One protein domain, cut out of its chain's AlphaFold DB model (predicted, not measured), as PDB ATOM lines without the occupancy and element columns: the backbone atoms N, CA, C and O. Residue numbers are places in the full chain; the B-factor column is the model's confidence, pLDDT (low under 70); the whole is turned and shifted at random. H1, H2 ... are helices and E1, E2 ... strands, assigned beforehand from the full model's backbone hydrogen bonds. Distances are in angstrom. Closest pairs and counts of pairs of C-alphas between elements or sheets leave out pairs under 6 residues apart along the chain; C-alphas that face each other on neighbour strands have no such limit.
ATOM      1  N   ASN A 120     137.571 164.389  93.061       86.19
ATOM      2  CA  ASN A 120     137.027 163.605  91.954       86.19
ATOM      3  C   ASN A 120     135.540 163.262  92.125       86.19
ATOM      4  O   ASN A 120     134.902 162.848  91.157       86.19
ATOM      5  N   GLN A 121     134.958 163.476  93.308       84.88
ATOM      6  CA  GLN A 121     133.526 163.281  93.513       84.88
ATOM      7  C   GLN A 121     132.744 164.480  92.986       84.88
ATOM      8  O   GLN A 121     132.699 165.545  93.599       84.88
ATOM      9  N   LYS A 122     132.102 164.290  91.833       83.81
ATOM     10  CA  LYS A 122     131.195 165.271  91.234       83.81
ATOM     11  C   LYS A 122     129.779 164.725  91.200       83.81
ATOM     12  O   LYS A 122     129.569 163.547  90.902       83.81
ATOM     13  N   LEU A 123     128.830 165.610  91.470       84.88
ATOM     14  CA  LEU A 123     127.403 165.359  91.368       84.88
ATOM     15  C   LEU A 123     126.828 166.335  90.342       84.88
ATOM     16  O   LEU A 123     126.942 167.551  90.494       84.88
ATOM     17  N   SER A 124     126.244 165.783  89.286       84.50
ATOM     18  CA  SER A 124     125.608 166.515  88.197       84.50
ATOM     19  C   SER A 124     124.101 166.401  88.346       84.50
ATOM     20  O   SER A 124     123.569 165.305  88.483       84.50
ATOM     21  N   ILE A 125     123.405 167.531  88.313       84.44
ATOM     22  CA  ILE A 125     121.946 167.577  88.412       84.44
ATOM     23  C   ILE A 125     121.392 167.773  87.005       84.44
ATOM     24  O   ILE A 125     121.875 168.634  86.274       84.44
ATOM     25  N   ILE A 126     120.380 166.986  86.643       85.94
ATOM     26  CA  ILE A 126     119.627 167.112  85.395       85.94
ATOM     27  C   ILE A 126     118.206 167.569  85.766       85.94
ATOM     28  O   ILE A 126     117.361 166.736  86.113       85.94
ATOM     29  N   PRO A 127     117.931 168.889  85.733       79.38
ATOM     30  CA  PRO A 127     116.656 169.443  86.189       79.38
ATOM     31  C   PRO A 127     115.454 168.944  85.381       79.38
ATOM     32  O   PRO A 127     114.379 168.748  85.936       79.38
ATOM     33  N   GLU A 128     115.646 168.691  84.085       82.44
ATOM     34  CA  GLU A 128     114.598 168.297  83.129       82.44
ATOM     35  C   GLU A 128     113.905 166.979  83.501       82.44
ATOM     36  O   GLU A 128     112.717 166.805  83.244       82.44
ATOM     37  N   ILE A 129     114.640 166.066  84.138       82.50
ATOM     38  CA  ILE A 129     114.155 164.742  84.557       82.50
ATOM     39  C   ILE A 129     114.216 164.557  86.078       82.50
ATOM     40  O   ILE A 129     114.148 163.430  86.566       82.50
ATOM     41  N   ASN A 130     114.368 165.649  86.838       82.31
ATOM     42  CA  ASN A 130     114.419 165.647  88.305       82.31
ATOM     43  C   ASN A 130     115.416 164.621  88.892       82.31
ATOM     44  O   ASN A 130     115.146 164.007  89.925       82.31
ATOM     45  N   THR A 131     116.547 164.391  88.217       83.12
ATOM     46  CA  THR A 131     117.500 163.311  88.529       83.12
ATOM     47  C   THR A 131     118.894 163.884  88.762       83.12
ATOM     48  O   THR A 131     119.277 164.867  88.125       83.12
ATOM     49  N   TYR A 132     119.670 163.273  89.655       85.00
ATOM     50  CA  TYR A 132     121.103 163.529  89.773       85.00
ATOM     51  C   TYR A 132     121.915 162.305  89.360       85.00
ATOM     52  O   TYR A 132     121.473 161.168  89.516       85.00
ATOM     53  N   ILE A 133     123.116 162.555  88.847       83.06
ATOM     54  CA  ILE A 133     124.110 161.541  88.515       83.06
ATOM     55  C   ILE A 133     125.391 161.897  89.252       83.06
ATOM     56  O   ILE A 133     125.932 162.996  89.109       83.06
ATOM     57  N   LYS A 134     125.881 160.958  90.042       83.12
ATOM     58  CA  LYS A 134     127.144 161.050  90.759       83.12
ATOM     59  C   LYS A 134     128.215 160.255  90.015       83.12
ATOM     60  O   LYS A 134     127.937 159.239  89.384       83.12
ATOM     61  N   THR A 135     129.445 160.749  90.076       81.50
ATOM     62  CA  THR A 135     130.618 160.062  89.511       81.50
ATOM     63  C   THR A 135     130.890 158.769  90.285       81.50
ATOM     64  O   THR A 135     130.574 158.691  91.471       81.50
ATOM     65  N   GLU A 136     131.472 157.752  89.643       78.94
ATOM     66  CA  GLU A 136     131.845 156.517  90.339       78.94
ATOM     67  C   GLU A 136     132.740 156.808  91.554       78.94
ATOM     68  O   GLU A 136     133.722 157.555  91.491       78.94
ATOM     69  N   GLU A 137     132.371 156.225  92.693       78.94
ATOM     70  CA  GLU A 137     133.109 156.392  93.938       78.94
ATOM     71  C   GLU A 137     134.432 155.629  93.873       78.94
ATOM     72  O   GLU A 137     134.444 154.407  93.689       78.94
ATOM     73  N   SER A 138     135.544 156.328  94.112       84.44
ATOM     74  CA  SER A 138     136.823 155.655  94.315       84.44
ATOM     75  C   SER A 138     136.796 154.831  95.605       84.44
ATOM     76  O   SER A 138     136.090 155.153  96.565       84.44
ATOM     77  N   GLU A 139     137.592 153.763  95.650       85.56
ATOM     78  CA  GLU A 139     137.750 152.933  96.850       85.56
ATOM     79  C   GLU A 139     138.254 153.756  98.051       85.56
ATOM     80  O   GLU A 139     137.784 153.593  99.182       85.56
ATOM     81  N   ASP A 140     139.118 154.735  97.774       89.19
ATOM     82  CA  ASP A 140     139.610 155.686  98.765       89.19
ATOM     83  C   ASP A 140     138.472 156.539  99.351       89.19
ATOM     84  O   ASP A 140     138.371 156.708 100.567       89.19
ATOM     85  N   PHE A 141     137.553 157.024  98.510       89.00
ATOM     86  CA  PHE A 141     136.418 157.826  98.965       89.00
ATOM     87  C   PHE A 141     135.433 157.012  99.815       89.00
ATOM     88  O   PHE A 141     134.973 157.488 100.852       89.00
ATOM     89  N   LYS A 142     135.166 155.754  99.441       88.12
ATOM     90  CA  LYS A 142     134.339 154.837 100.249       88.12
ATOM     91  C   LYS A 142     134.938 154.603 101.632       88.12
ATOM     92  O   LYS A 142     134.214 154.579 102.627       88.12
ATOM     93  N   THR A 143     136.260 154.464 101.698       90.00
ATOM     94  CA  THR A 143     136.991 154.311 102.961       90.00
ATOM     95  C   THR A 143     136.832 155.553 103.837       90.00
ATOM     96  O   THR A 143     136.500 155.427 105.017       90.00
ATOM     97  N   ILE A 144     136.966 156.749 103.254       91.38
ATOM     98  CA  ILE A 144     136.745 158.023 103.953       91.38
ATOM     99  C   ILE A 144     135.318 158.108 104.513       91.38
ATOM    100  O   ILE A 144     135.145 158.403 105.695       91.38
ATOM    101  N   LEU A 145     134.293 157.800 103.710       90.88
ATOM    102  CA  LEU A 145     132.895 157.820 104.164       90.88
ATOM    103  C   LEU A 145     132.648 156.851 105.323       90.88
ATOM    104  O   LEU A 145     132.003 157.216 106.306       90.88
ATOM    105  N   LYS A 146     133.202 155.637 105.233       90.25
ATOM    106  CA  LYS A 146     133.096 154.617 106.282       90.25
ATOM    107  C   LYS A 146     133.709 155.098 107.596       90.25
ATOM    108  O   LYS A 146     133.085 154.940 108.640       90.25
ATOM    109  N   VAL A 147     134.907 155.683 107.545       90.88
ATOM    110  CA  VAL A 147     135.609 156.194 108.733       90.88
ATOM    111  C   VAL A 147     134.872 157.382 109.351       90.88
ATOM    112  O   VAL A 147     134.776 157.477 110.570       90.88
ATOM    113  N   LEU A 148     134.286 158.249 108.524       90.06
ATOM    114  CA  LEU A 148     133.487 159.384 108.989       90.06
ATOM    115  C   LEU A 148     132.063 159.002 109.432       90.06
ATOM    116  O   LEU A 148     131.347 159.853 109.953       90.06
ATOM    117  N   GLY A 149     131.630 157.754 109.221       87.44
ATOM    118  CA  GLY A 149     130.267 157.309 109.526       87.44
ATOM    119  C   GLY A 149     129.194 157.941 108.632       87.44
ATOM    120  O   GLY A 149     128.025 158.003 109.015       87.44
ATOM    121  N   ILE A 150     129.574 158.424 107.448       87.50
ATOM    122  CA  ILE A 150     128.669 159.084 106.504       87.50
ATOM    123  C   ILE A 150     128.063 158.025 105.582       87.50
ATOM    124  O   ILE A 150     128.777 157.221 104.981       87.50
ATOM    125  N   LYS A 151     126.732 158.024 105.451       83.31
ATOM    126  CA  LYS A 151     126.037 157.110 104.536       83.31
ATOM    127  C   LYS A 151     126.363 157.472 103.079       83.31
ATOM    128  O   LYS A 151     126.242 158.647 102.725       83.31
ATOM    129  N   PRO A 152     126.752 156.501 102.233       80.38
ATOM    130  CA  PRO A 152     126.990 156.765 100.824       80.38
ATOM    131  C   PRO A 152     125.681 157.149 100.130       80.38
ATOM    132  O   PRO A 152     124.618 156.602 100.419       80.38
ATOM    133  N   ILE A 153     125.788 158.107  99.216       79.56
ATOM    134  CA  ILE A 153     124.699 158.529  98.333       79.56
ATOM    135  C   ILE A 153     124.764 157.665  97.075       79.56
ATOM    136  O   ILE A 153     125.861 157.464  96.539       79.56
ATOM    137  N   GLU A 154     123.608 157.187  96.613       78.25
ATOM    138  CA  GLU A 154     123.480 156.370  95.404       78.25
ATOM    139  C   GLU A 154     124.019 157.090  94.157       78.25
ATOM    140  O   GLU A 154     124.085 158.317  94.089       78.25
ATOM    141  N   THR A 155     124.449 156.320  93.155       78.88
ATOM    142  CA  THR A 155     125.043 156.870  91.925       78.88
ATOM    143  C   THR A 155     124.025 157.655  91.095       78.88
ATOM    144  O   THR A 155     124.382 158.620  90.423       78.88
ATOM    145  N   ILE A 156     122.759 157.248  91.137       80.19
ATOM    146  CA  ILE A 156     121.647 157.912  90.462       80.19
ATOM    147  C   ILE A 156     120.502 157.980  91.461       80.19
ATOM    148  O   ILE A 156     120.170 156.970  92.072       80.19
ATOM    149  N   GLY A 157     119.878 159.142  91.596       80.50
ATOM    150  CA  GLY A 157     118.690 159.297  92.430       80.50
ATOM    151  C   GLY A 157     117.873 160.511  92.020       80.50
ATOM    152  O   GLY A 157     118.207 161.207  91.055       80.50
ATOM    153  N   LYS A 158     116.782 160.777  92.738       77.62
ATOM    154  CA  LYS A 158     115.944 161.939  92.446       77.62
ATOM    155  C   LYS A 158     116.496 163.171  93.142       77.62
ATOM    156  O   LYS A 158     117.090 163.105  94.213       77.62
ATOM    157  N   TYR A 159     116.262 164.330  92.545       69.19
ATOM    158  CA  TYR A 159     116.644 165.619  93.122       69.19
ATOM    159  C   TYR A 159     116.028 165.847  94.517       69.19
ATOM    160  O   TYR A 159     116.634 166.490  95.372       69.19
ATOM    161  N   GLU A 160     114.847 165.278  94.768       68.44
ATOM    162  CA  GLU A 160     114.151 165.338  96.057       68.44
ATOM    163  C   GLU A 160     114.918 164.639  97.188       68.44
ATOM    164  O   GLU A 160     114.851 165.099  98.327       68.44
ATOM    165  N   ASP A 161     115.719 163.619  96.868       68.00
ATOM    166  CA  ASP A 161     116.515 162.861  97.840       68.00
ATOM    167  C   ASP A 161     117.749 163.649  98.328       68.00
ATOM    168  O   ASP A 161     118.331 163.323  99.359       68.00
ATOM    169  N   ILE A 162     118.144 164.715  97.611       67.00
ATOM    170  CA  ILE A 162     119.288 165.583  97.961       67.00
ATOM    171  C   ILE A 162     118.865 166.765  98.852       67.00
ATOM    172  O   ILE A 162     119.706 167.558  99.276       67.00
ATOM    173  N   LYS A 163     117.576 166.925  99.187       55.84
ATOM    174  CA  LYS A 163     117.165 167.939 100.173       55.84
ATOM    175  C   LYS A 163     117.673 167.532 101.559       55.84
ATOM    176  O   LYS A 163     117.008 166.815 102.297       55.84
TER     177      LYS A 163
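AT A GLANCE: This is residues 120 to 163 of the 166 residues of the protein "DDE_Tnp_1 domain-containing protein" of Mycoplasma synoviae (UniProt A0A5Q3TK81). A small three-stranded sheet of E1, E2 and E3 lies at one end of an open loop of chain, and helix H1 closes the other end well away from it, with residues 143 to 149 standing free. The short helix H2 follows E3 directly and only grazes the sheet. The printed part has 44 residues, with named elements in the order E1, E2, H1, E3, H2; the sheet runs E1, E2, E3, antiparallel throughout, and the class is mixed, helices and strands. The whole is only just loose, close to compact, with a radius of gyration of the C-alphas of 11.4 A, and only just flat, spanning 35 by 19 by 10 A.

HOW THE PARTS SIT: E1, residues 123 to 126, and E2, residues 131 to 134, form an antiparallel hairpin at 157 degrees; N 124 and O 133 are 2.8 A apart, within hydrogen-bond range. H1, residues 139 to 148, is not on the sheet and is apart from E1. E3, residues 156 to 158, is antiparallel to E2 at 148 degrees, with N 132 and O 157 within hydrogen-bond range at 2.9 A. E2 is the inner strand. H2, residues 159 to 162, is on the sheet but only grazes it; the closest C-alphas of E2 and H2 are those of Thr 131 and Tyr 159, 5.2 A apart. H1 and H2 are apart. In H1 every O i to N i+4 pair is within hydrogen-bond range; H2 is too short for such a pair, and its one O i to N i+3 pair is within range.

IN THESE COORDINATES: E1 begins at C-alpha 123 (127.403, 165.359, 91.368) and is 10.0 A long; E2 is 10.2 A. H1 begins at C-alpha 139 (137.750, 152.933, 96.850) and is 14.4 A long. E3 is 7.3 A long, and H2, 5.5 A, ends at C-alpha 162 (119.288, 165.583, 97.961).

THE WHOLE: The two C-alphas farthest apart, those of Glu 128 and Val 147, are 35.3 A apart. The printed part has no cut, and no link is long; that from H1 to E3 is short, the others tight. Mean pLDDT of the printed part is 82.2, with residues 159 to 163 under 70.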